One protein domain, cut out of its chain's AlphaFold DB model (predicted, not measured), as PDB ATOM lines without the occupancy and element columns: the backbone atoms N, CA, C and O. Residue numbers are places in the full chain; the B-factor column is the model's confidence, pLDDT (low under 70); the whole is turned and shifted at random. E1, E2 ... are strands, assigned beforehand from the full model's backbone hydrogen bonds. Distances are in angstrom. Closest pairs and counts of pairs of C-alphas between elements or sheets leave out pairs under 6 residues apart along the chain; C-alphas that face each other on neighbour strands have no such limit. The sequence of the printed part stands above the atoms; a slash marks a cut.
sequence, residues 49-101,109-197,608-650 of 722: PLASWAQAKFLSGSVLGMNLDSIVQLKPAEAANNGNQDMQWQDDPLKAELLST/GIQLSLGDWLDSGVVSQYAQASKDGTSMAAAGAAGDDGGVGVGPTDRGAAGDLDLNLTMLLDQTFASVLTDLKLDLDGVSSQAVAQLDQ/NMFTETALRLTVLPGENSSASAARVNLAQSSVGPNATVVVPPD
ATOM      1  N   PRO A  49     -38.784  27.525 -11.811       66.25
ATOM      2  CA  PRO A  49     -37.892  28.673 -11.816       66.25
ATOM      3  C   PRO A  49     -36.507  28.224 -12.288       66.25
ATOM      4  O   PRO A  49     -35.955  27.241 -11.791       66.25
ATOM      5  N   LEU A  50     -35.988  28.915 -13.301       76.12
ATOM      6  CA  LEU A  50     -34.655  28.694 -13.838       76.12
ATOM      7  C   LEU A  50     -33.728  29.697 -13.178       76.12
ATOM      8  O   LEU A  50     -33.970  30.902 -13.232       76.12
ATOM      9  N   ALA A  51     -32.685  29.194 -12.542       81.38
ATOM     10  CA  ALA A  51     -31.659  30.035 -11.980       81.38
ATOM     11  C   ALA A  51     -30.549  30.266 -13.020       81.38
ATOM     12  O   ALA A  51     -30.337  29.455 -13.923       81.38
ATOM     13  N   SER A  52     -29.880  31.409 -12.917       87.56
ATOM     14  CA  SER A  52     -28.825  31.837 -13.834       87.56
ATOM     15  C   SER A  52     -27.768  32.633 -13.089       87.56
ATOM     16  O   SER A  52     -28.103  33.374 -12.160       87.56
ATOM     17  N   TRP A  53     -26.527  32.556 -13.544       89.62
ATOM     18  CA  TRP A  53     -25.409  33.282 -12.949       89.62
ATOM     19  C   TRP A  53     -24.475  33.831 -14.027       89.62
ATOM     20  O   TRP A  53     -24.323  33.222 -15.093       89.62
ATOM     21  N   ALA A  54     -23.896  34.998 -13.758       89.62
ATOM     22  CA  ALA A  54     -22.887  35.650 -14.578       89.62
ATOM     23  C   ALA A  54     -21.867  36.365 -13.695       89.62
ATOM     24  O   ALA A  54     -22.240  37.020 -12.719       89.62
ATOM     25  N   GLN A  55     -20.605  36.320 -14.105       91.25
ATOM     26  CA  GLN A  55     -19.529  37.083 -13.495       91.25
ATOM     27  C   GLN A  55     -18.547  37.573 -14.552       91.25
ATOM     28  O   GLN A  55     -18.097  36.806 -15.400       91.25
ATOM     29  N   ALA A  56     -18.181  38.846 -14.476       87.94
ATOM     30  CA  ALA A  56     -17.156  39.450 -15.309       87.94
ATOM     31  C   ALA A  56     -16.012  39.973 -14.447       87.94
ATOM     32  O   ALA A  56     -16.233  40.657 -13.443       87.94
ATOM     33  N   LYS A  57     -14.789  39.652 -14.868       88.94
ATOM     34  CA  LYS A  57     -13.559  40.048 -14.201       88.94
ATOM     35  C   LYS A  57     -12.499  40.474 -15.207       88.94
ATOM     36  O   LYS A  57     -12.059  39.667 -16.014       88.94
ATOM     37  N   PHE A  58     -12.053  41.725 -15.152       85.38
ATOM     38  CA  PHE A  58     -11.034  42.187 -16.099       85.38
ATOM     39  C   PHE A  58      -9.650  41.594 -15.827       85.38
ATOM     40  O   PHE A  58      -8.990  41.153 -16.758       85.38
ATOM     41  N   LEU A  59      -9.225  41.548 -14.565       86.81
ATOM     42  CA  LEU A  59      -7.905  41.053 -14.179       86.81
ATOM     43  C   LEU A  59      -8.042  40.040 -13.044       86.81
ATOM     44  O   LEU A  59      -8.590  40.375 -11.995       86.81
ATOM     45  N   SER A  60      -7.553  38.814 -13.239       88.25
ATOM     46  CA  SER A  60      -7.559  37.755 -12.217       88.25
ATOM     47  C   SER A  60      -6.279  36.918 -12.230       88.25
ATOM     48  O   SER A  60      -5.498  36.979 -13.181       88.25
ATOM     49  N   GLY A  61      -6.061  36.127 -11.176       87.44
ATOM     50  CA  GLY A  61      -4.915  35.221 -11.059       87.44
ATOM     51  C   GLY A  61      -3.936  35.613  -9.954       87.44
ATOM     52  O   GLY A  61      -4.339  36.130  -8.915       87.44
ATOM     53  N   SER A  62      -2.647  35.336 -10.139       85.81
ATOM     54  CA  SER A  62      -1.619  35.566  -9.121       85.81
ATOM     55  C   SER A  62      -0.291  36.021  -9.709       85.81
ATOM     56  O   SER A  62       0.130  35.507 -10.741       85.81
ATOM     57  N   VAL A  63       0.406  36.912  -9.008       82.50
ATOM     58  CA  VAL A  63       1.733  37.424  -9.374       82.50
ATOM     59  C   VAL A  63       2.645  37.325  -8.154       82.50
ATOM     60  O   VAL A  63       2.310  37.853  -7.097       82.50
ATOM     61  N   LEU A  64       3.774  36.622  -8.270       80.50
ATOM     62  CA  LEU A  64       4.765  36.418  -7.201       80.50
ATOM     63  C   LEU A  64       4.143  35.927  -5.878       80.50
ATOM     64  O   LEU A  64       4.482  36.386  -4.787       80.50
ATOM     65  N   GLY A  65       3.172  35.013  -5.977       76.44
ATOM     66  CA  GLY A  65       2.426  34.476  -4.833       76.44
ATOM     67  C   GLY A  65       1.345  35.404  -4.260       76.44
ATOM     68  O   GLY A  65       0.569  34.970  -3.407       76.44
ATOM     69  N   MET A  66       1.233  36.649  -4.735       78.88
ATOM     70  CA  MET A  66       0.110  37.532  -4.415       78.88
ATOM     71  C   MET A  66      -1.092  37.175  -5.288       78.88
ATOM     72  O   MET A  66      -0.988  37.140  -6.510       78.88
ATOM     73  N   ASN A  67      -2.247  36.933  -4.669       82.44
ATOM     74  CA  ASN A  67      -3.494  36.720  -5.397       82.44
ATOM     75  C   ASN A  67      -4.085  38.079  -5.818       82.44
ATOM     76  O   ASN A  67      -4.426  38.892  -4.955       82.44
ATOM     77  N   LEU A  68      -4.239  38.313  -7.122       80.94
ATOM     78  CA  LEU A  68      -4.828  39.535  -7.679       80.94
ATOM     79  C   LEU A  68      -6.290  39.713  -7.242       80.94
ATOM     80  O   LEU A  68      -6.758  40.836  -7.084       80.94
ATOM     81  N   ASP A  69      -6.991  38.625  -6.926       75.69
ATOM     82  CA  ASP A  69      -8.360  38.651  -6.411       75.69
ATOM     83  C   ASP A  69      -8.470  39.318  -5.032       75.69
ATOM     84  O   ASP A  69      -9.552  39.753  -4.644       75.69
ATOM     85  N   SER A  70      -7.359  39.419  -4.294       68.56
ATOM     86  CA  SER A  70      -7.319  40.084  -2.987       68.56
ATOM     87  C   SER A  70      -7.194  41.608  -3.079       68.56
ATOM     88  O   SER A  70      -7.385  42.308  -2.080       68.56
ATOM     89  N   ILE A  71      -6.904  42.143  -4.269       69.31
ATOM     90  CA  ILE A  71      -6.800  43.581  -4.497       69.31
ATOM     91  C   ILE A  71      -8.222  44.147  -4.559       69.31
ATOM     92  O   ILE A  71      -8.976  43.892  -5.493       69.31
ATOM     93  N   VAL A  72      -8.584  44.953  -3.557       52.72
ATOM     94  CA  VAL A  72      -9.929  45.546  -3.380       52.72
ATOM     95  C   VAL A  72     -10.420  46.305  -4.628       52.72
ATOM     96  O   VAL A  72     -11.621  46.387  -4.870       52.72
ATOM     97  N   GLN A  73      -9.491  46.804  -5.448       60.38
ATOM     98  CA  GLN A  73      -9.738  47.492  -6.721       60.38
ATOM     99  C   GLN A  73     -10.130  46.568  -7.887       60.38
ATOM    100  O   GLN A  73     -10.358  47.069  -8.978       60.38
ATOM    101  N   LEU A  74     -10.206  45.248  -7.696       69.25
ATOM    102  CA  LEU A  74     -10.507  44.258  -8.743       69.25
ATOM    103  C   LEU A  74     -11.731  43.398  -8.400       69.25
ATOM    104  O   LEU A  74     -11.809  42.221  -8.770       69.25
ATOM    105  N   LYS A  75     -12.697  43.967  -7.663       76.69
ATOM    106  CA  LYS A  75     -13.970  43.287  -7.386       76.69
ATOM    107  C   LYS A  75     -14.655  42.922  -8.716       76.69
ATOM    108  O   LYS A  75     -14.752  43.791  -9.587       76.69
ATOM    109  N   PRO A  76     -15.128  41.673  -8.879       83.44
ATOM    110  CA  PRO A  76     -15.829  41.260 -10.087       83.44
ATOM    111  C   PRO A  76     -17.226  41.889 -10.155       83.44
ATOM    112  O   PRO A  76     -17.833  42.188  -9.123       83.44
ATOM    113  N   ALA A  77     -17.741  42.085 -11.369       84.06
ATOM    114  CA  ALA A  77     -19.164  42.345 -11.574       84.06
ATOM    115  C   ALA A  77     -19.887  40.998 -11.543       84.06
ATOM    116  O   ALA A  77     -19.510  40.098 -12.288       84.06
ATOM    117  N   GLU A  78     -20.900  40.844 -10.696       89.00
ATOM    118  CA  GLU A  78     -21.577  39.569 -10.486       89.00
ATOM    119  C   GLU A  78     -23.098  39.742 -10.453       89.00
ATOM    120  O   GLU A  78     -23.646  40.657  -9.840       89.00
ATOM    121  N   ALA A  79     -23.808  38.842 -11.127       86.62
ATOM    122  CA  ALA A  79     -25.260  38.815 -11.134       86.62
ATOM    123  C   ALA A  79     -25.755  37.378 -10.963       86.62
ATOM    124  O   ALA A  79     -25.364  36.477 -11.703       86.62
ATOM    125  N   ALA A  80     -26.673  37.177 -10.017       88.06
ATOM    126  CA  ALA A  80     -27.305  35.889  -9.755       88.06
ATOM    127  C   ALA A  80     -28.831  36.028  -9.765       88.06
ATOM    128  O   ALA A  80     -29.403  36.902  -9.110       88.06
ATOM    129  N   ASN A  81     -29.518  35.145 -10.485       86.00
ATOM    130  CA  ASN A  81     -30.974  35.056 -10.501       86.00
ATOM    131  C   ASN A  81     -31.413  33.658 -10.083       86.00
ATOM    132  O   ASN A  81     -30.869  32.665 -10.549       86.00
ATOM    133  N   ASN A  82     -32.410  33.583  -9.211       82.69
ATOM    134  CA  ASN A  82     -32.951  32.333  -8.693       82.69
ATOM    135  C   ASN A  82     -34.231  31.859  -9.397       82.69
ATOM    136  O   ASN A  82     -34.917  30.971  -8.895       82.69
ATOM    137  N   GLY A  83     -34.601  32.504 -10.502       81.12
ATOM    138  CA  GLY A  83     -35.823  32.241 -11.260       81.12
ATOM    139  C   GLY A  83     -37.083  32.894 -10.693       81.12
ATOM    140  O   GLY A  83     -38.117  32.899 -11.358       81.12
ATOM    141  N   ASN A  84     -37.014  33.482  -9.495       81.00
ATOM    142  CA  ASN A  84     -38.160  34.087  -8.805       81.00
ATOM    143  C   ASN A  84     -38.084  35.616  -8.721       81.00
ATOM    144  O   ASN A  84     -39.046  36.257  -8.295       81.00
ATOM    145  N   GLN A  85     -36.958  36.203  -9.125       82.12
ATOM    146  CA  GLN A  85     -36.723  37.643  -9.123       82.12
ATOM    147  C   GLN A  85     -36.607  38.190 -10.544       82.12
ATOM    148  O   GLN A  85     -36.259  37.471 -11.481       82.12
ATOM    149  N   ASP A  86     -36.906  39.475 -10.723       85.75
ATOM    150  CA  ASP A  86     -36.640  40.142 -11.996       85.75
ATOM    151  C   ASP A  86     -35.136  40.148 -12.307       85.75
ATOM    152  O   ASP A  86     -34.305  39.809 -11.462       85.75
ATOM    153  N   MET A  87     -34.792  40.481 -13.550       83.94
ATOM    154  CA  MET A  87     -33.418  40.470 -14.048       83.94
ATOM    155  C   MET A  87     -32.469  41.227 -13.110       83.94
ATOM    156  O   MET A  87     -32.697  42.393 -12.788       83.94
ATOM    157  N   GLN A  88     -31.404  40.548 -12.696       88.31
ATOM    158  CA  GLN A  88     -30.321  41.117 -11.909       88.31
ATOM    159  C   GLN A  88     -29.192  41.502 -12.857       88.31
ATOM    160  O   GLN A  88     -28.919  40.792 -13.827       88.31
ATOM    161  N   TRP A  89     -28.552  42.633 -12.597       83.94
ATOM    162  CA  TRP A  89     -27.402  43.086 -13.362       83.94
ATOM    163  C   TRP A  89     -26.480  43.912 -12.474       83.94
ATOM    164  O   TRP A  89     -26.932  44.553 -11.521       83.94
ATOM    165  N   GLN A  90     -25.201  43.898 -12.811       80.31
ATOM    166  CA  GLN A  90     -24.178  44.705 -12.175       80.31
ATOM    167  C   GLN A  90     -23.246  45.263 -13.248       80.31
ATOM    168  O   GLN A  90     -22.881  44.565 -14.191       80.31
ATOM    169  N   ASP A  91     -22.880  46.527 -13.082       75.19
ATOM    170  CA  ASP A  91     -21.994  47.273 -13.968       75.19
ATOM    171  C   ASP A  91     -20.949  47.996 -13.109       75.19
ATOM    172  O   ASP A  91     -21.305  48.624 -12.106       75.19
ATOM    173  N   ASP A  92     -19.675  47.866 -13.482       67.88
ATOM    174  CA  ASP A  92     -18.522  48.577 -12.926       67.88
ATOM    175  C   ASP A  92     -18.514  48.682 -11.382       67.88
ATOM    176  O   ASP A  92     -18.614  49.781 -10.819       67.88
ATOM    177  N   PRO A  93     -18.329  47.561 -10.652       57.25
ATOM    178  CA  PRO A  93     -18.213  47.534  -9.183       57.25
ATOM    179  C   PRO A  93     -17.112  48.435  -8.608       57.25
ATOM    180  O   PRO A  93     -17.091  48.699  -7.405       57.25
ATOM    181  N   LEU A  94     -16.190  48.904  -9.448       60.03
ATOM    182  CA  LEU A  94     -15.005  49.667  -9.070       60.03
ATOM    183  C   LEU A  94     -15.321  51.101  -8.583       60.03
ATOM    184  O   LEU A  94     -14.444  51.798  -8.076       60.03
ATOM    185  N   LYS A  95     -16.582  51.547  -8.682       54.00
ATOM    186  CA  LYS A  95     -17.025  52.941  -8.473       54.00
ATOM    187  C   LYS A  95     -17.191  53.417  -7.013       54.00
ATOM    188  O   LYS A  95     -17.777  54.480  -6.826       54.00
ATOM    189  N   ALA A  96     -16.721  52.719  -5.970       42.31
ATOM    190  CA  ALA A  96     -17.116  53.085  -4.590       42.31
ATOM    191  C   ALA A  96     -16.007  53.326  -3.548       42.31
ATOM    192  O   ALA A  96     -16.179  54.207  -2.708       42.31
ATOM    193  N   GLU A  97     -14.881  52.608  -3.554       44.22
ATOM    194  CA  GLU A  97     -13.957  52.637  -2.395       44.22
ATOM    195  C   GLU A  97     -12.653  53.428  -2.636       44.22
ATOM    196  O   GLU A  97     -12.057  53.917  -1.676       44.22
ATOM    197  N   LEU A  98     -12.254  53.669  -3.893       46.22
ATOM    198  CA  LEU A  98     -11.005  54.382  -4.230       46.22
ATOM    199  C   LEU A  98     -11.144  55.891  -4.490       46.22
ATOM    200  O   LEU A  98     -10.161  56.630  -4.460       46.22
ATOM    201  N   LEU A  99     -12.370  56.378  -4.685       45.81
ATOM    202  CA  LEU A  99     -12.670  57.788  -4.987       45.81
ATOM    203  C   LEU A  99     -12.422  58.752  -3.810       45.81
ATOM    204  O   LEU A  99     -12.668  59.950  -3.930       45.81
ATOM    205  N   SER A 100     -11.942  58.262  -2.662       45.09
ATOM    206  CA  SER A 100     -11.621  59.096  -1.498       45.09
ATOM    207  C   SER A 100     -10.180  59.627  -1.486       45.09
ATOM    208  O   SER A 100      -9.864  60.475  -0.652       45.09
ATOM    209  N   THR A 101      -9.308  59.168  -2.394       42.88
ATOM    210  CA  THR A 101      -7.873  59.535  -2.391       42.88
ATOM    211  C   THR A 101      -7.294  59.967  -3.740       42.88
ATOM    212  O   THR A 101      -6.224  60.570  -3.746       42.88
ATOM    213  N   GLY A 109     -15.687  54.850 -16.936       51.38
ATOM    214  CA  GLY A 109     -14.767  53.794 -16.448       51.38
ATOM    215  C   GLY A 109     -13.547  54.277 -15.631       51.38
ATOM    216  O   GLY A 109     -13.491  55.441 -15.234       51.38
ATOM    217  N   ILE A 110     -12.619  53.364 -15.285       55.12
ATOM    218  CA  ILE A 110     -11.470  53.620 -14.382       55.12
ATOM    219  C   ILE A 110     -10.164  53.122 -15.013       55.12
ATOM    220  O   ILE A 110     -10.096  51.964 -15.417       55.12
ATOM    221  N   GLN A 111      -9.134  53.973 -15.050       58.78
ATOM    222  CA  GLN A 111      -7.770  53.587 -15.430       58.78
ATOM    223  C   GLN A 111      -7.122  52.776 -14.300       58.78
ATOM    224  O   GLN A 111      -7.164  53.187 -13.135       58.78
ATOM    225  N   LEU A 112      -6.541  51.625 -14.636       61.91
ATOM    226  CA  LEU A 112      -5.954  50.698 -13.672       61.91
ATOM    227  C   LEU A 112      -4.435  50.662 -13.855       61.91
ATOM    228  O   LEU A 112      -3.927  49.955 -14.714       61.91
ATOM    229  N   SER A 113      -3.716  51.369 -12.989       64.56
ATOM    230  CA  SER A 113      -2.258  51.264 -12.886       64.56
ATOM    231  C   SER A 113      -1.905  50.543 -11.586       64.56
ATOM    232  O   SER A 113      -2.198  51.033 -10.489       64.56
ATOM    233  N   LEU A 114      -1.325  49.344 -11.691       66.12
ATOM    234  CA  LEU A 114      -0.931  48.517 -10.544       66.12
ATOM    235  C   LEU A 114       0.593  48.503 -10.384       66.12
ATOM    236  O   LEU A 114       1.222  47.448 -10.384       66.12
ATOM    237  N   GLY A 115       1.182  49.684 -10.189       66.75
ATOM    238  CA  GLY A 115       2.635  49.844 -10.093       66.75
ATOM    239  C   GLY A 115       3.326  49.654 -11.445       66.75
ATOM    240  O   GLY A 115       2.696  49.796 -12.486       66.75
ATOM    241  N   ASP A 116       4.612  49.306 -11.425       68.94
ATOM    242  CA  ASP A 116       5.459  49.346 -12.629       68.94
ATOM    243  C   ASP A 116       5.261  48.155 -13.597       68.94
ATOM    244  O   ASP A 116       5.881  48.130 -14.659       68.94
ATOM    245  N   TRP A 117       4.441  47.147 -13.251       70.50
ATOM    246  CA  TRP A 117       4.234  45.945 -14.087       70.50
ATOM    247  C   TRP A 117       2.959  45.946 -14.931       70.50
ATOM    248  O   TRP A 117       2.885  45.169 -15.879       70.50
ATOM    249  N   LEU A 118       1.958  46.753 -14.577       74.25
ATOM    250  CA  LEU A 118       0.676  46.806 -15.273       74.25
ATOM    251  C   LEU A 118       0.204  48.251 -15.356       74.25
ATOM    252  O   LEU A 118      -0.139  48.850 -14.330       74.25
ATOM    253  N   ASP A 119       0.093  48.740 -16.581       73.69
ATOM    254  CA  ASP A 119      -0.663  49.942 -16.898       73.69
ATOM    255  C   ASP A 119      -1.779  49.573 -17.869       73.69
ATOM    256  O   ASP A 119      -1.553  48.934 -18.893       73.69
ATOM    257  N   SER A 120      -3.008  49.899 -17.504       68.75
ATOM    258  CA  SER A 120      -4.195  49.607 -18.291       68.75
ATOM    259  C   SER A 120      -4.985  50.885 -18.440       68.75
ATOM    260  O   SER A 120      -5.254  51.564 -17.442       68.75
ATOM    261  N   GLY A 121      -5.471  51.119 -19.658       65.38
ATOM    262  CA  GLY A 121      -6.522  52.091 -19.927       65.38
ATOM    263  C   GLY A 121      -7.809  51.833 -19.128       65.38
ATOM    264  O   GLY A 121      -7.871  51.056 -18.168       65.38
ATOM    265  N   VAL A 122      -8.881  52.504 -19.528       68.62
ATOM    266  CA  VAL A 122     -10.198  52.422 -18.898       68.62
ATOM    267  C   VAL A 122     -10.735  50.988 -18.903       68.62
ATOM    268  O   VAL A 122     -11.051  50.440 -19.952       68.62
ATOM    269  N   VAL A 123     -10.944  50.412 -17.721       74.38
ATOM    270  CA  VAL A 123     -11.532  49.077 -17.545       74.38
ATOM    271  C   VAL A 123     -13.039  49.163 -17.281       74.38
ATOM    272  O   VAL A 123     -13.472  49.970 -16.451       74.38
ATOM    273  N   SER A 124     -13.821  48.264 -17.895       76.25
ATOM    274  CA  SER A 124     -15.219  48.007 -17.511       76.25
ATOM    275  C   SER A 124     -15.573  46.532 -17.394       76.25
ATOM    276  O   SER A 124     -14.961  45.649 -18.001       76.25
ATOM    277  N   GLN A 125     -16.589  46.273 -16.574       83.56
ATOM    278  CA  GLN A 125     -17.056  44.931 -16.238       83.56
ATOM    279  C   GLN A 125     -18.581  44.923 -16.125       83.56
ATOM    280  O   GLN A 125     -19.160  45.759 -15.435       83.56
ATOM    281  N   TYR A 126     -19.229  43.947 -16.753       84.56
ATOM    282  CA  TYR A 126     -20.681  43.832 -16.809       84.56
ATOM    283  C   TYR A 126     -21.137  42.391 -16.590       84.56
ATOM    284  O   TYR A 126     -20.621  41.469 -17.217       84.56
ATOM    285  N   ALA A 127     -22.154  42.197 -15.751       87.56
ATOM    286  CA  ALA A 127     -22.797  40.905 -15.536       87.56
ATOM    287  C   ALA A 127     -24.324  41.039 -15.497       87.56
ATOM    288  O   ALA A 127     -24.866  41.992 -14.935       87.56
ATOM    289  N   GLN A 128     -25.028  40.061 -16.064       88.81
ATOM    290  CA  GLN A 128     -26.484  39.997 -16.132       88.81
ATOM    291  C   GLN A 128     -26.982  38.561 -15.951       88.81
ATOM    292  O   GLN A 128     -26.453  37.626 -16.548       88.81
ATOM    293  N   ALA A 129     -28.046  38.409 -15.165       90.38
ATOM    294  CA  ALA A 129     -28.698  37.140 -14.866       90.38
ATOM    295  C   ALA A 129     -30.228  37.310 -14.820       90.38
ATOM    296  O   ALA A 129     -30.763  38.161 -14.097       90.38
ATOM    297  N   SER A 130     -30.959  36.489 -15.566       88.94
ATOM    298  CA  SER A 130     -32.411  36.587 -15.730       88.94
ATOM    299  C   SER A 130     -33.137  35.300 -15.334       88.94
ATOM    300  O   SER A 130     -32.611  34.193 -15.382       88.94
ATOM    301  N   LYS A 131     -34.413  35.447 -14.971       85.75
ATOM    302  CA  LYS A 131     -35.282  34.361 -14.493       85.75
ATOM    303  C   LYS A 131     -35.639  33.295 -15.532       85.75
ATOM    304  O   LYS A 131     -36.261  32.294 -15.192       85.75
ATOM    305  N   ASP A 132     -35.317  33.532 -16.798       82.75
ATOM    306  CA  ASP A 132     -35.523  32.606 -17.913       82.75
ATOM    307  C   ASP A 132     -34.308  31.701 -18.173       82.75
ATOM    308  O   ASP A 132     -34.279  30.979 -19.170       82.75
ATOM    309  N   GLY A 133     -33.309  31.715 -17.282       81.31
ATOM    310  CA  GLY A 133     -32.086  30.941 -17.468       81.31
ATOM    311  C   GLY A 133     -31.170  31.536 -18.541       81.31
ATOM    312  O   GLY A 133     -30.429  30.784 -19.179       81.31
ATOM    313  N   THR A 134     -31.247  32.854 -18.769       88.62
ATOM    314  CA  THR A 134     -30.272  33.610 -19.569       88.62
ATOM    315  C   THR A 134     -29.264  34.306 -18.668       88.62
ATOM    316  O   THR A 134     -29.618  34.867 -17.625       88.62
ATOM    317  N   SER A 135     -28.002  34.293 -19.080       91.25
ATOM    318  CA  SER A 135     -26.945  35.052 -18.424       91.25
ATOM    319  C   SER A 135     -25.928  35.584 -19.426       91.25
ATOM    320  O   SER A 135     -25.691  34.985 -20.476       91.25
ATOM    321  N   MET A 136     -25.349  36.738 -19.104       89.31
ATOM    322  CA  MET A 136     -24.324  37.395 -19.909       89.31
ATOM    323  C   MET A 136     -23.281  38.028 -18.996       89.31
ATOM    324  O   MET A 136     -23.630  38.732 -18.052       89.31
ATOM    325  N   ALA A 137     -22.011  37.814 -19.312       88.88
ATOM    326  CA  ALA A 137     -20.875  38.477 -18.692       88.88
ATOM    327  C   ALA A 137     -19.998  39.102 -19.779       88.88
ATOM    328  O   ALA A 137     -19.845  38.519 -20.851       88.88
ATOM    329  N   ALA A 138     -19.440  40.279 -19.517       87.06
ATOM    330  CA  ALA A 138     -18.464  40.919 -20.389       87.06
ATOM    331  C   ALA A 138     -17.443  41.713 -19.571       87.06
ATOM    332  O   ALA A 138     -17.809  42.428 -18.638       87.06
ATOM    333  N   ALA A 139     -16.171  41.622 -19.943       86.25
ATOM    334  CA  ALA A 139     -15.085  42.396 -19.351       86.25
ATOM    335  C   ALA A 139     -14.167  42.925 -20.452       86.25
ATOM    336  O   ALA A 139     -13.953  42.244 -21.453       86.25
ATOM    337  N   GLY A 140     -13.586  44.105 -20.263       78.31
ATOM    338  CA  GLY A 140     -12.586  44.621 -21.192       78.31
ATOM    339  C   GLY A 140     -11.968  45.943 -20.762       78.31
ATOM    340  O   GLY A 140     -12.443  46.572 -19.815       78.31
ATOM    341  N   ALA A 141     -10.921  46.342 -21.478       70.31
ATOM    342  CA  ALA A 141     -10.292  47.652 -21.366       70.31
ATOM    343  C   ALA A 141     -10.356  48.408 -22.700       70.31
ATOM    344  O   ALA A 141     -10.225  47.798 -23.766       70.31
ATOM    345  N   ALA A 142     -10.565  49.725 -22.625       62.09
ATOM    346  CA  ALA A 142     -10.445  50.659 -23.741       62.09
ATOM    347  C   ALA A 142      -9.518  51.834 -23.401       62.09
ATOM    348  O   ALA A 142      -9.144  52.033 -22.248       62.09
ATOM    349  N   GLY A 143      -9.132  52.597 -24.423       48.09
ATOM    350  CA  GLY A 143      -8.007  53.526 -24.338       48.09
ATOM    351  C   GLY A 143      -8.355  54.844 -23.668       48.09
ATOM    352  O   GLY A 143      -9.516  55.128 -23.346       48.09
ATOM    353  N   ASP A 144      -7.331  55.676 -23.505       41.00
ATOM    354  CA  ASP A 144      -7.401  57.032 -22.943       41.00
ATOM    355  C   ASP A 144      -8.287  57.994 -23.765       41.00
ATOM    356  O   ASP A 144      -8.657  59.082 -23.319       41.00
ATOM    357  N   ASP A 145      -8.673  57.582 -24.970       35.31
ATOM    358  CA  ASP A 145      -9.614  58.224 -25.878       35.31
ATOM    359  C   ASP A 145     -11.098  57.912 -25.568       35.31
ATOM    360  O   ASP A 145     -12.004  58.454 -26.213       35.31
ATOM    361  N   GLY A 146     -11.368  57.163 -24.491       37.47
ATOM    362  CA  GLY A 146     -12.623  57.240 -23.732       37.47
ATOM    363  C   GLY A 146     -13.783  56.395 -24.262       37.47
ATOM    364  O   GLY A 146     -14.949  56.755 -24.077       37.47
ATOM    365  N   GLY A 147     -13.490  55.278 -24.923       34.47
ATOM    366  CA  GLY A 147     -14.485  54.428 -25.572       34.47
ATOM    367  C   GLY A 147     -14.842  53.139 -24.833       34.47
ATOM    368  O   GLY A 147     -14.698  52.082 -25.433       34.47
ATOM    369  N   VAL A 148     -15.370  53.184 -23.601       38.56
ATOM    370  CA  VAL A 148     -16.034  52.001 -23.011       38.56
ATOM    371  C   VAL A 148     -17.543  52.206 -22.937       38.56
ATOM    372  O   VAL A 148     -18.044  53.018 -22.161       38.56
ATOM    373  N   GLY A 149     -18.281  51.484 -23.781       34.22
ATOM    374  CA  GLY A 149     -19.740  51.515 -23.821       34.22
ATOM    375  C   GLY A 149     -20.336  50.145 -23.537       34.22
ATOM    376  O   GLY A 149     -20.388  49.300 -24.424       34.22
ATOM    377  N   VAL A 150     -20.863  49.940 -22.330       33.72
ATOM    378  CA  VAL A 150     -21.746  48.807 -22.018       33.72
ATOM    379  C   VAL A 150     -23.195  49.196 -22.340       33.72
ATOM    380  O   VAL A 150     -23.941  49.732 -21.526       33.72
ATOM    381  N   GLY A 151     -23.592  48.982 -23.596       32.69
ATOM    382  CA  GLY A 151     -24.950  49.215 -24.097       32.69
ATOM    383  C   GLY A 151     -25.161  48.596 -25.488       32.69
ATOM    384  O   GLY A 151     -24.182  48.288 -26.161       32.69
ATOM    385  N   PRO A 152     -26.413  48.397 -25.949       25.34
ATOM    386  CA  PRO A 152     -26.745  47.639 -27.164       25.34
ATOM    387  C   PRO A 152     -26.469  48.405 -28.475       25.34
ATOM    388  O   PRO A 152     -27.280  48.386 -29.399       25.34
ATOM    389  N   THR A 153     -25.344  49.108 -28.575       30.05
ATOM    390  CA  THR A 153     -24.931  49.806 -29.795       30.05
ATOM    391  C   THR A 153     -23.494  49.472 -30.134       30.05
ATOM    392  O   THR A 153     -22.596  49.759 -29.350       30.05
ATOM    393  N   ASP A 154     -23.310  48.927 -31.335       36.53
ATOM    394  CA  ASP A 154     -22.032  48.698 -32.002       36.53
ATOM    395  C   ASP A 154     -21.117  49.924 -31.850       36.53
ATOM    396  O   ASP A 154     -21.399  50.957 -32.465       36.53
ATOM    397  N   ARG A 155     -20.066  49.828 -31.020       36.66
ATOM    398  CA  ARG A 155     -18.819  50.624 -31.051       36.66
ATOM    399  C   ARG A 155     -17.982  50.386 -29.791       36.66
ATOM    400  O   ARG A 155     -18.389  50.771 -28.703       36.66
ATOM    401  N   GLY A 156     -16.766  49.894 -29.986       33.12
ATOM    402  CA  GLY A 156     -15.648  50.062 -29.063       33.12
ATOM    403  C   GLY A 156     -14.359  49.937 -29.866       33.12
ATOM    404  O   GLY A 156     -14.110  48.880 -30.434       33.12
ATOM    405  N   ALA A 157     -13.616  51.034 -30.007       35.25
ATOM    406  CA  ALA A 157     -12.203  50.971 -30.368       35.25
ATOM    407  C   ALA A 157     -11.427  50.695 -29.071       35.25
ATOM    408  O   ALA A 157     -11.827  51.165 -28.007       35.25
ATOM    409  N   ALA A 158     -10.411  49.853 -29.181       39.12
ATOM    410  CA  ALA A 158      -9.675  49.238 -28.087       39.12
ATOM    411  C   ALA A 158      -8.651  50.212 -27.453       39.12
ATOM    412  O   ALA A 158      -8.377  51.251 -28.048       39.12
ATOM    413  N   GLY A 159      -8.156  49.923 -26.240       48.50
ATOM    414  CA  GLY A 159      -7.085  50.695 -25.589       48.50
ATOM    415  C   GLY A 159      -5.877  49.925 -25.107       48.50
ATOM    416  O   GLY A 159      -6.018  48.775 -24.707       48.50
ATOM    417  N   ASP A 160      -4.756  50.637 -25.023       63.09
ATOM    418  CA  ASP A 160      -3.443  50.123 -24.644       63.09
ATOM    419  C   ASP A 160      -3.418  49.537 -23.216       63.09
ATOM    420  O   ASP A 160      -3.907  50.113 -22.236       63.09
ATOM    421  N   LEU A 161      -2.855  48.339 -23.124       75.19
ATOM    422  CA  LEU A 161      -2.580  47.571 -21.925       75.19
ATOM    423  C   LEU A 161      -1.121  47.129 -22.001       75.19
ATOM    424  O   LEU A 161      -0.753  46.305 -22.836       75.19
ATOM    425  N   ASP A 162      -0.330  47.651 -21.077       81.69
ATOM    426  CA  ASP A 162       1.101  47.436 -20.990       81.69
ATOM    427  C   ASP A 162       1.415  46.503 -19.823       81.69
ATOM    428  O   ASP A 162       1.143  46.799 -18.655       81.69
ATOM    429  N   LEU A 163       2.033  45.370 -20.138       84.00
ATOM    430  CA  LEU A 163       2.515  44.399 -19.169       84.00
ATOM    431  C   LEU A 163       4.039  44.374 -19.181       84.00
ATOM    432  O   LEU A 163       4.643  43.814 -20.094       84.00
ATOM    433  N   ASN A 164       4.673  44.923 -18.148       85.75
ATOM    434  CA  ASN A 164       6.117  44.801 -17.967       85.75
ATOM    435  C   ASN A 164       6.432  43.503 -17.212       85.75
ATOM    436  O   ASN A 164       6.239  43.380 -15.999       85.75
ATOM    437  N   LEU A 165       6.915  42.519 -17.965       85.12
ATOM    438  CA  LEU A 165       7.205  41.169 -17.492       85.12
ATOM    439  C   LEU A 165       8.611  41.051 -16.908       85.12
ATOM    440  O   LEU A 165       8.898  40.067 -16.237       85.12
ATOM    441  N   THR A 166       9.464  42.057 -17.098       82.75
ATOM    442  CA  THR A 166      10.860  42.068 -16.633       82.75
ATOM    443  C   THR A 166      10.978  41.803 -15.138       82.75
ATOM    444  O   THR A 166      11.851  41.059 -14.710       82.75
ATOM    445  N   MET A 167      10.062  42.345 -14.329       74.81
ATOM    446  CA  MET A 167      10.062  42.119 -12.875       74.81
ATOM    447  C   MET A 167       9.700  40.681 -12.474       74.81
ATOM    448  O   MET A 167       9.902  40.296 -11.323       74.81
ATOM    449  N   LEU A 168       9.134  39.901 -13.397       74.44
ATOM    450  CA  LEU A 168       8.767  38.498 -13.203       74.44
ATOM    451  C   LEU A 168       9.869  37.543 -13.671       74.44
ATOM    452  O   LEU A 168       9.784  36.344 -13.404       74.44
ATOM    453  N   LEU A 169      10.882  38.069 -14.362       74.69
ATOM    454  CA  LEU A 169      12.033  37.319 -14.831       74.69
ATOM    455  C   LEU A 169      13.130  37.307 -13.763       74.69
ATOM    456  O   LEU A 169      13.415  38.311 -13.110       74.69
ATOM    457  N   ASP A 170      13.756  36.147 -13.587       70.44
ATOM    458  CA  ASP A 170      14.943  36.001 -12.747       70.44
ATOM    459  C   ASP A 170      16.148  36.710 -13.406       70.44
ATOM    460  O   ASP A 170      16.269  36.748 -14.633       70.44
ATOM    461  N   GLN A 171      17.084  37.209 -12.592       70.12
ATOM    462  CA  GLN A 171      18.395  37.718 -13.028       70.12
ATOM    463  C   GLN A 171      19.177  36.703 -13.874       70.12
ATOM    464  O   GLN A 171      20.033  37.088 -14.666       70.12
ATOM    465  N   THR A 172      18.861  35.416 -13.735       69.06
ATOM    466  CA  THR A 172      19.411  34.324 -14.546       69.06
ATOM    467  C   THR A 172      19.219  34.550 -16.052       69.06
ATOM    468  O   THR A 172      20.057  34.122 -16.836       69.06
ATOM    469  N   PHE A 173      18.168  35.267 -16.468       74.31
ATOM    470  CA  PHE A 173      17.871  35.510 -17.885       74.31
ATOM    471  C   PHE A 173      18.378  36.859 -18.400       74.31
ATOM    472  O   PHE A 173      18.339  37.090 -19.605       74.31
ATOM    473  N   ALA A 174      18.906  37.726 -17.528       78.69
ATOM    474  CA  ALA A 174      19.333  39.076 -17.896       78.69
ATOM    475  C   ALA A 174      20.517  39.100 -18.880       78.69
ATOM    476  O   ALA A 174      20.721  40.093 -19.571       78.69
ATOM    477  N   SER A 175      21.288  38.011 -18.972       75.81
ATOM    478  CA  SER A 175      22.335  37.854 -19.990       75.81
ATOM    479  C   SER A 175      21.791  37.523 -21.382       75.81
ATOM    480  O   SER A 175      22.527  37.634 -22.357       75.81
ATOM    481  N   VAL A 176      20.530  37.092 -21.479       77.62
ATOM    482  CA  VAL A 176      19.890  36.636 -22.722       77.62
ATOM    483  C   VAL A 176      18.828  37.630 -23.189       77.62
ATOM    484  O   VAL A 176      18.806  37.997 -24.364       77.62
ATOM    485  N   LEU A 177      17.964  38.081 -22.274       84.88
ATOM    486  CA  LEU A 177      16.909  39.046 -22.559       84.88
ATOM    487  C   LEU A 177      16.623  39.963 -21.360       84.88
ATOM    488  O   LEU A 177      16.589  39.527 -20.209       84.88
ATOM    489  N   THR A 178      16.366  41.236 -21.641       88.19
ATOM    490  CA  THR A 178      15.910  42.231 -20.663       88.19
ATOM    491  C   THR A 178      14.685  42.971 -21.192       88.19
ATOM    492  O   THR A 178      14.300  42.799 -22.347       88.19
ATOM    493  N   ASP A 179      14.043  43.772 -20.340       87.94
ATOM    494  CA  ASP A 179      12.969  44.696 -20.737       87.94
ATOM    495  C   ASP A 179      11.791  44.028 -21.470       87.94
ATOM    496  O   ASP A 179      11.194  44.603 -22.378       87.94
ATOM    497  N   LEU A 180      11.451  42.794 -21.079       89.12
ATOM    498  CA  LEU A 180      10.344  42.051 -21.670       89.12
ATOM    499  C   LEU A 180       9.011  42.738 -21.348       89.12
ATOM    500  O   LEU A 180       8.595  42.806 -20.187       89.12
ATOM    501  N   LYS A 181       8.317  43.190 -22.390       89.75
ATOM    502  CA  LYS A 181       7.046  43.909 -22.332       89.75
ATOM    503  C   LYS A 181       6.044  43.316 -23.322       89.75
ATOM    504  O   LYS A 181       6.408  42.989 -24.450       89.75
ATOM    505  N   LEU A 182       4.790  43.185 -22.905       90.44
ATOM    506  CA  LEU A 182       3.665  42.853 -23.776       90.44
ATOM    507  C   LEU A 182       2.704  44.042 -23.817       90.44
ATOM    508  O   LEU A 182       2.118  44.383 -22.792       90.44
ATOM    509  N   ASP A 183       2.544  44.617 -25.002       88.94
ATOM    510  CA  ASP A 183       1.656  45.743 -25.287       88.94
ATOM    511  C   ASP A 183       0.428  45.232 -26.041       88.94
ATOM    512  O   ASP A 183       0.551  44.513 -27.040       88.94
ATOM    513  N   LEU A 184      -0.759  45.591 -25.570       86.44
ATOM    514  CA  LEU A 184      -2.028  45.200 -26.169       86.44
ATOM    515  C   LEU A 184      -2.889  46.440 -26.378       86.44
ATOM    516  O   LEU A 184      -3.411  46.962 -25.405       86.44
ATOM    517  N   ASP A 185      -3.155  46.837 -27.621       78.44
ATOM    518  CA  ASP A 185      -4.013  47.997 -27.932       78.44
ATOM    519  C   ASP A 185      -5.485  47.760 -27.564       78.44
ATOM    520  O   ASP A 185      -6.337  48.603 -27.798       78.44
ATOM    521  N   GLY A 186      -5.819  46.588 -27.024       79.06
ATOM    522  CA  GLY A 186      -6.935  46.402 -26.108       79.06
ATOM    523  C   GLY A 186      -7.544  45.022 -26.160       79.06
ATOM    524  O   GLY A 186      -7.376  44.269 -27.117       79.06
ATOM    525  N   VAL A 187      -8.220  44.679 -25.066       86.19
ATOM    526  CA  VAL A 187      -8.600  43.305 -24.754       86.19
ATOM    527  C   VAL A 187      -9.999  43.262 -24.156       86.19
ATOM    528  O   VAL A 187     -10.326  44.009 -23.233       86.19
ATOM    529  N   SER A 188     -10.846  42.376 -24.676       87.12
ATOM    530  CA  SER A 188     -12.189  42.153 -24.145       87.12
ATOM    531  C   SER A 188     -12.657  40.718 -24.336       87.12
ATOM    532  O   SER A 188     -12.214  40.015 -25.245       87.12
ATOM    533  N   SER A 189     -13.578  40.291 -23.479       90.12
ATOM    534  CA  SER A 189     -14.302  39.036 -23.605       90.12
ATOM    535  C   SER A 189     -15.774  39.226 -23.297       90.12
ATOM    536  O   SER A 189     -16.181  40.136 -22.572       90.12
ATOM    537  N   GLN A 190     -16.566  38.311 -23.835       90.69
ATOM    538  CA  GLN A 190     -17.978  38.165 -23.571       90.69
ATOM    539  C   GLN A 190     -18.300  36.681 -23.463       90.69
ATOM    540  O   GLN A 190     -17.851  35.875 -24.271       90.69
ATOM    541  N   ALA A 191     -19.141  36.335 -22.500       91.19
ATOM    542  CA  ALA A 191     -19.742  35.023 -22.383       91.19
ATOM    543  C   ALA A 191     -21.261  35.175 -22.275       91.19
ATOM    544  O   ALA A 191     -21.761  36.036 -21.550       91.19
ATOM    545  N   VAL A 192     -22.000  34.343 -23.005       89.06
ATOM    546  CA  VAL A 192     -23.468  34.304 -22.992       89.06
ATOM    547  C   VAL A 192     -23.906  32.864 -22.798       89.06
ATOM    548  O   VAL A 192     -23.383  31.966 -23.456       89.06
ATOM    549  N   ALA A 193     -24.880  32.642 -21.921       88.81
ATOM    550  CA  ALA A 193     -25.511  31.344 -21.756       88.81
ATOM    551  C   ALA A 193     -27.035  31.436 -21.787       88.81
ATOM    552  O   ALA A 193     -27.652  32.354 -21.246       88.81
ATOM    553  N   GLN A 194     -27.638  30.418 -22.390       86.75
ATOM    554  CA  GLN A 194     -29.065  30.149 -22.402       86.75
ATOM    555  C   GLN A 194     -29.248  28.684 -22.016       86.75
ATOM    556  O   GLN A 194     -28.959  27.789 -22.810       86.75
ATOM    557  N   LEU A 195     -29.773  28.442 -20.814       79.81
ATOM    558  CA  LEU A 195     -29.913  27.092 -20.260       79.81
ATOM    559  C   LEU A 195     -28.567  26.329 -20.274       79.81
ATOM    560  O   LEU A 195     -27.598  26.748 -19.647       79.81
ATOM    561  N   ASP A 196     -28.496  25.209 -20.988       73.62
ATOM    562  CA  ASP A 196     -27.318  24.350 -21.099       73.62
ATOM    563  C   ASP A 196     -26.350  24.762 -22.221       73.62
ATOM    564  O   ASP A 196     -25.264  24.193 -22.325       73.62
ATOM    565  N   GLN A 197     -26.725  25.734 -23.055       83.31
ATOM    566  CA  GLN A 197     -25.898  26.230 -24.149       83.31
ATOM    567  C   GLN A 197     -25.162  27.492 -23.717       83.31
ATOM    568  O   GLN A 197     -25.783  28.450 -23.256       83.31
ATOM    569  N   ASN A 608     -22.849  23.057 -16.276       82.38
ATOM    570  CA  ASN A 608     -21.484  23.553 -16.453       82.38
ATOM    571  C   ASN A 608     -21.481  25.085 -16.420       82.38
ATOM    572  O   ASN A 608     -22.351  25.711 -17.025       82.38
ATOM    573  N   MET A 609     -20.493  25.674 -15.749       87.44
ATOM    574  CA  MET A 609     -20.092  27.058 -15.983       87.44
ATOM    575  C   MET A 609     -19.210  27.104 -17.218       87.44
ATOM    576  O   MET A 609     -18.307  26.278 -17.365       87.44
ATOM    577  N   PHE A 610     -19.470  28.069 -18.083       92.56
ATOM    578  CA  PHE A 610     -18.623  28.378 -19.218       92.56
ATOM    579  C   PHE A 610     -17.866  29.666 -18.925       92.56
ATOM    580  O   PHE A 610     -18.474  30.674 -18.566       92.56
ATOM    581  N   THR A 611     -16.550  29.626 -19.091       94.81
ATOM    582  CA  THR A 611     -15.667  30.773 -18.905       94.81
ATOM    583  C   THR A 611     -14.913  31.044 -20.195       94.81
ATOM    584  O   THR A 611     -14.202  30.171 -20.688       94.81
ATOM    585  N   GLU A 612     -15.046  32.268 -20.692       94.38
ATOM    586  CA  GLU A 612     -14.258  32.846 -21.776       94.38
ATOM    587  C   GLU A 612     -13.182  33.749 -21.165       94.38
ATOM    588  O   GLU A 612     -13.472  34.584 -20.307       94.38
ATOM    589  N   THR A 613     -11.929  33.597 -21.576       95.44
ATOM    590  CA  THR A 613     -10.836  34.508 -21.217       95.44
ATOM    591  C   THR A 613     -10.115  34.918 -22.489       95.44
ATOM    592  O   THR A 613      -9.605  34.059 -23.208       95.44
ATOM    593  N   ALA A 614     -10.049  36.224 -22.748       91.50
ATOM    594  CA  ALA A 614      -9.461  36.733 -23.984       91.50
ATOM    595  C   ALA A 614      -7.974  36.384 -24.089       91.50
ATOM    596  O   ALA A 614      -7.544  35.841 -25.106       91.50
ATOM    597  N   LEU A 615      -7.212  36.645 -23.019       93.62
ATOM    598  CA  LEU A 615      -5.783  36.357 -22.954       93.62
ATOM    599  C   LEU A 615      -5.383  35.831 -21.573       93.62
ATOM    600  O   LEU A 615      -5.761  36.381 -20.539       93.62
ATOM    601  N   ARG A 616      -4.585  34.766 -21.551       93.56
ATOM    602  CA  ARG A 616      -3.974  34.201 -20.349       93.56
ATOM    603  C   ARG A 616      -2.465  34.198 -20.511       93.56
ATOM    604  O   ARG A 616      -1.936  33.482 -21.356       93.56
ATOM    605  N   LEU A 617      -1.795  34.942 -19.645       91.25
ATOM    606  CA  LEU A 617      -0.347  34.971 -19.519       91.25
ATOM    607  C   LEU A 617       0.079  34.082 -18.349       91.25
ATOM    608  O   LEU A 617      -0.467  34.189 -17.251       91.25
ATOM    609  N   THR A 618       1.069  33.224 -18.561       89.25
ATOM    610  CA  THR A 618       1.733  32.458 -17.502       89.25
ATOM    611  C   THR A 618       3.236  32.657 -17.618       89.25
ATOM    612  O   THR A 618       3.797  32.393 -18.676       89.25
ATOM    613  N   VAL A 619       3.873  33.103 -16.536       85.94
ATOM    614  CA  VAL A 619       5.328  33.265 -16.446       85.94
ATOM    615  C   VAL A 619       5.905  32.156 -15.574       85.94
ATOM    616  O   VAL A 619       5.388  31.888 -14.482       85.94
ATOM    617  N   LEU A 620       6.966  31.523 -16.069       80.75
ATOM    618  CA  LEU A 620       7.570  30.295 -15.565       80.75
ATOM    619  C   LEU A 620       6.514  29.191 -15.398       80.75
ATOM    620  O   LEU A 620       6.208  28.803 -14.269       80.75
ATOM    621  N   PRO A 621       5.871  28.713 -16.482       67.75
ATOM    622  CA  PRO A 621       4.928  27.597 -16.433       67.75
ATOM    623  C   PRO A 621       5.604  26.302 -15.936       67.75
ATOM    624  O   PRO A 621       5.981  25.433 -16.710       67.75
ATOM    625  N   GLY A 622       5.755  26.149 -14.618       63.00
ATOM    626  CA  GLY A 622       6.237  24.909 -14.015       63.00
ATOM    627  C   GLY A 622       5.247  23.753 -14.198       63.00
ATOM    628  O   GLY A 622       4.063  23.963 -14.465       63.00
ATOM    629  N   GLU A 623       5.707  22.518 -13.965       53.38
ATOM    630  CA  GLU A 623       4.891  21.296 -14.120       53.38
ATOM    631  C   GLU A 623       3.604  21.281 -13.267       53.38
ATOM    632  O   GLU A 623       2.678  20.524 -13.546       53.38
ATOM    633  N   ASN A 624       3.514  22.139 -12.244       53.09
ATOM    634  CA  ASN A 624       2.335  22.309 -11.400       53.09
ATOM    635  C   ASN A 624       1.953  23.796 -11.319       53.09
ATOM    636  O   ASN A 624       2.813  24.637 -11.073       53.09
ATOM    637  N   SER A 625       0.659  24.128 -11.419       51.69
ATOM    638  CA  SER A 625       0.146  25.518 -11.446       51.69
ATOM    639  C   SER A 625       0.475  26.378 -10.212       51.69
ATOM    640  O   SER A 625       0.245  27.582 -10.240       51.69
ATOM    641  N   SER A 626       0.997  25.779  -9.138       53.34
ATOM    642  CA  SER A 626       1.464  26.473  -7.926       53.34
ATOM    643  C   SER A 626       2.945  26.873  -7.976       53.34
ATOM    644  O   SER A 626       3.413  27.541  -7.059       53.34
ATOM    645  N   ALA A 627       3.687  26.428  -8.997       60.22
ATOM    646  CA  ALA A 627       5.101  26.742  -9.206       60.22
ATOM    647  C   ALA A 627       5.316  27.912 -10.182       60.22
ATOM    648  O   ALA A 627       6.450  28.346 -10.357       60.22
ATOM    649  N   SER A 628       4.248  28.418 -10.811       72.88
ATOM    650  CA  SER A 628       4.339  29.565 -11.712       72.88
ATOM    651  C   SER A 628       4.620  30.854 -10.957       72.88
ATOM    652  O   SER A 628       3.959  31.153  -9.960       72.88
ATOM    653  N   ALA A 629       5.572  31.640 -11.461       79.31
ATOM    654  CA  ALA A 629       5.892  32.947 -10.899       79.31
ATOM    655  C   ALA A 629       4.724  33.922 -11.075       79.31
ATOM    656  O   ALA A 629       4.426  34.704 -10.172       79.31
ATOM    657  N   ALA A 630       4.016  33.835 -12.203       85.00
ATOM    658  CA  ALA A 630       2.775  34.564 -12.411       85.00
ATOM    659  C   ALA A 630       1.803  33.797 -13.310       85.00
ATOM    660  O   ALA A 630       2.201  33.096 -14.236       85.00
ATOM    661  N   ARG A 631       0.510  33.981 -13.059       89.25
ATOM    662  CA  ARG A 631      -0.579  33.607 -13.957       89.25
ATOM    663  C   ARG A 631      -1.599  34.729 -13.939       89.25
ATOM    664  O   ARG A 631      -2.205  34.978 -12.902       89.25
ATOM    665  N   VAL A 632      -1.793  35.376 -15.076       89.56
ATOM    666  CA  VAL A 632      -2.667  36.538 -15.230       89.56
ATOM    667  C   VAL A 632      -3.708  36.215 -16.294       89.56
ATOM    668  O   VAL A 632      -3.363  35.848 -17.415       89.56
ATOM    669  N   ASN A 633      -4.987  36.323 -15.939       91.81
ATOM    670  CA  ASN A 633      -6.087  36.265 -16.896       91.81
ATOM    671  C   ASN A 633      -6.579  37.687 -17.156       91.81
ATOM    672  O   ASN A 633      -6.894  38.413 -16.209       91.81
ATOM    673  N   LEU A 634      -6.667  38.040 -18.432       90.62
ATOM    674  CA  LEU A 634      -7.158  39.316 -18.922       90.62
ATOM    675  C   LEU A 634      -8.509  39.121 -19.597       90.62
ATOM    676  O   LEU A 634      -8.673  38.236 -20.442       90.62
ATOM    677  N   ALA A 635      -9.455  39.971 -19.210       89.62
ATOM    678  CA  ALA A 635     -10.849  39.938 -19.614       89.62
ATOM    679  C   ALA A 635     -11.439  38.524 -19.501       89.62
ATOM    680  O   ALA A 635     -11.587  37.802 -20.487       89.62
ATOM    681  N   GLN A 636     -11.799  38.123 -18.288       93.25
ATOM    682  CA  GLN A 636     -12.479  36.870 -17.993       93.25
ATOM    683  C   GLN A 636     -13.987  37.106 -17.837       93.25
ATOM    684  O   GLN A 636     -14.421  37.932 -17.037       93.25
ATOM    685  N   SER A 637     -14.791  36.346 -18.572       92.56
ATOM    686  CA  SER A 637     -16.252  36.379 -18.522       92.56
ATOM    687  C   SER A 637     -16.778  34.971 -18.291       92.56
ATOM    688  O   SER A 637     -16.482  34.063 -19.062       92.56
ATOM    689  N   SER A 638     -17.551  34.774 -17.229       93.25
ATOM    690  CA  SER A 638     -18.102  33.476 -16.847       93.25
ATOM    691  C   SER A 638     -19.620  33.527 -16.745       93.25
ATOM    692  O   SER A 638     -20.199  34.508 -16.272       93.25
ATOM    693  N   VAL A 639     -20.274  32.468 -17.205       91.75
ATOM    694  CA  VAL A 639     -21.729  32.315 -17.202       91.75
ATOM    695  C   VAL A 639     -22.123  30.898 -16.825       91.75
ATOM    696  O   VAL A 639     -21.429  29.923 -17.119       91.75
ATOM    697  N   GLY A 640     -23.299  30.778 -16.225       84.06
ATOM    698  CA  GLY A 640     -23.876  29.502 -15.845       84.06
ATOM    699  C   GLY A 640     -23.416  29.008 -14.467       84.06
ATOM    700  O   GLY A 640     -22.743  29.734 -13.748       84.06
ATOM    701  N   PRO A 641     -23.813  27.788 -14.067       76.00
ATOM    702  CA  PRO A 641     -24.747  26.931 -14.794       76.00
ATOM    703  C   PRO A 641     -26.118  27.620 -14.852       76.00
ATOM    704  O   PRO A 641     -26.527  28.228 -13.871       76.00
ATOM    705  N   ASN A 642     -26.840  27.565 -15.972       74.19
ATOM    706  CA  ASN A 642     -28.233  28.026 -15.990       74.19
ATOM    707  C   ASN A 642     -29.127  26.795 -15.828       74.19
ATOM    708  O   ASN A 642     -29.468  26.106 -16.791       74.19
ATOM    709  N   ALA A 643     -29.425  26.463 -14.573       68.31
ATOM    710  CA  ALA A 643     -30.084  25.225 -14.175       68.31
ATOM    711  C   ALA A 643     -31.266  25.498 -13.233       68.31
ATOM    712  O   ALA A 643     -31.477  26.608 -12.753       68.31
ATOM    713  N   THR A 644     -32.053  24.464 -12.926       58.81
ATOM    714  CA  THR A 644     -33.169  24.564 -11.966       58.81
ATOM    715  C   THR A 644     -32.710  24.846 -10.529       58.81
ATOM    716  O   THR A 644     -33.530  25.209  -9.692       58.81
ATOM    717  N   VAL A 645     -31.417  24.671 -10.233       55.62
ATOM    718  CA  VAL A 645     -30.753  25.085  -8.990       55.62
ATOM    719  C   VAL A 645     -29.356  25.572  -9.364       55.62
ATOM    720  O   VAL A 645     -28.594  24.820  -9.964       55.62
ATOM    721  N   VAL A 646     -29.024  26.814  -9.019       51.03
ATOM    722  CA  VAL A 646     -27.689  27.390  -9.232       51.03
ATOM    723  C   VAL A 646     -27.131  27.778  -7.877       51.03
ATOM    724  O   VAL A 646     -27.762  28.541  -7.146       51.03
ATOM    725  N   VAL A 647     -25.975  27.217  -7.534       54.84
ATOM    726  CA  VAL A 647     -25.224  27.567  -6.328       54.84
ATOM    727  C   VAL A 647     -23.994  28.361  -6.776       54.84
ATOM    728  O   VAL A 647     -23.236  27.840  -7.599       54.84
ATOM    729  N   PRO A 648     -23.791  29.599  -6.287       53.91
ATOM    730  CA  PRO A 648     -22.570  30.357  -6.542       53.91
ATOM    731  C   PRO A 648     -21.310  29.550  -6.175       53.91
ATOM    732  O   PRO A 648     -21.339  28.772  -5.213       53.91
ATOM    733  N   PRO A 649     -20.202  29.696  -6.923       47.22
ATOM    734  CA  PRO A 649     -19.008  28.858  -6.770       47.22
ATOM    735  C   PRO A 649     -18.296  29.002  -5.411       47.22
ATOM    736  O   PRO A 649     -17.531  28.118  -5.027       47.22
ATOM    737  N   ASP A 650     -18.554  30.073  -4.658       51.84
ATOM    738  CA  ASP A 650     -18.032  30.302  -3.307       51.84
ATOM    739  C   ASP A 650     -18.829  29.574  -2.201       51.84
ATOM    740  O   ASP A 650     -18.315  29.360  -1.096       51.84
TER     741      ASP A 650
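AT A GLANCE: This is residues 49 to 101, 109 to 197 and 608 to 650 of the 722 residues of an uncharacterized protein of Leifsonia sp. SCN 70-46 (UniProt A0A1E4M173). Two sheets lie face to face as a sandwich with nearly aligned strands, and the long strands E1, E5, E10 and E11 bend sharply partway along, so that the outline is a wide V. On one side of the bends the sheets are stacked; beyond them they part, with E4, E7 and E8 in one arm and the far ends of E1, E10 and E11 in the other. The printed part has 185 residues, no named helix and eleven named strands, E1 to E11 along the chain: a branched sheet of E3 to E9, its neighbour pairs antiparallel, and an antiparallel sheet in the order E2, E1, E11, E10. The class is all strand, with under half of the residues in named elements; the whole is compact, radius of gyration of the C-alphas 17.7 A, spanning 61 by 41 by 32 A.

HOW THE PARTS SIT: In the twisted branched sheet, E3, residues 88 to 91, and E4, residues 110 to 113, lie on one side of E5, residues 118 to 129; E6, residues 134 to 142, and E7, residues 161 to 164, lie on the other side. Within hydrogen-bond range are N 90 and O 127, 2.9 A, N 120 and O 112, 2.9 A, N 126 and O 138, 2.8 A, and N 162 and O 119, 2.8 A. E4, E5 and E6 form a meander, each strand the antiparallel neighbour of the one before. E8, residues 178 to 184, pairs with E7 (N 163 and O 182, 2.8 A) and runs on into E9, residues 187 to 194, at 49 degrees; E9 pairs with E6 (N 191 and O 137, 2.8 A). The other sheet, also twisted, has edge strands E2, residues 77 to 81, and E10, residues 608 to 619, and inner strands E1, residues 52 to 63, and E11, residues 630 to 639. Its pairs include N 79 and O 54, 2.9 A, N 635 and O 58, 2.8 A, and N 617 and O 632, 2.9 A. The facing parts of the two sheets are 8.6 A centre to centre; the closest C-alphas of E6 and E11, Ala 139 and Ala 635, are 4.9 A apart. E7 and E11 are apart.

IN THESE COORDINATES: E1 begins at C-alpha 52 (-28.825, 31.837, -13.834), is 31.4 A long and bends by 65 degrees at residue 58. E5 measures 30.9 A and bends by 75 degrees at residue 121. E10 measures 28.5 A, bending by 78 degrees at residue 614; E11, 25.1 A, bends by 69 degrees at residue 635 and ends at C-alpha 639 (-21.729, 32.315, -17.202).

THE WHOLE: The C-alphas farthest apart, of Asn 84 and Ser 175, are 61.6 A apart. Residues 102 to 108 and 198 to 607 are not printed; the gaps are 16.7 A and 9.3 A. The links E1 to E2, E6 to E7 and E7 to E8 are long. The mean pLDDT of the printed part is 73.6, with 62 residues under 70, among them 142 to 160.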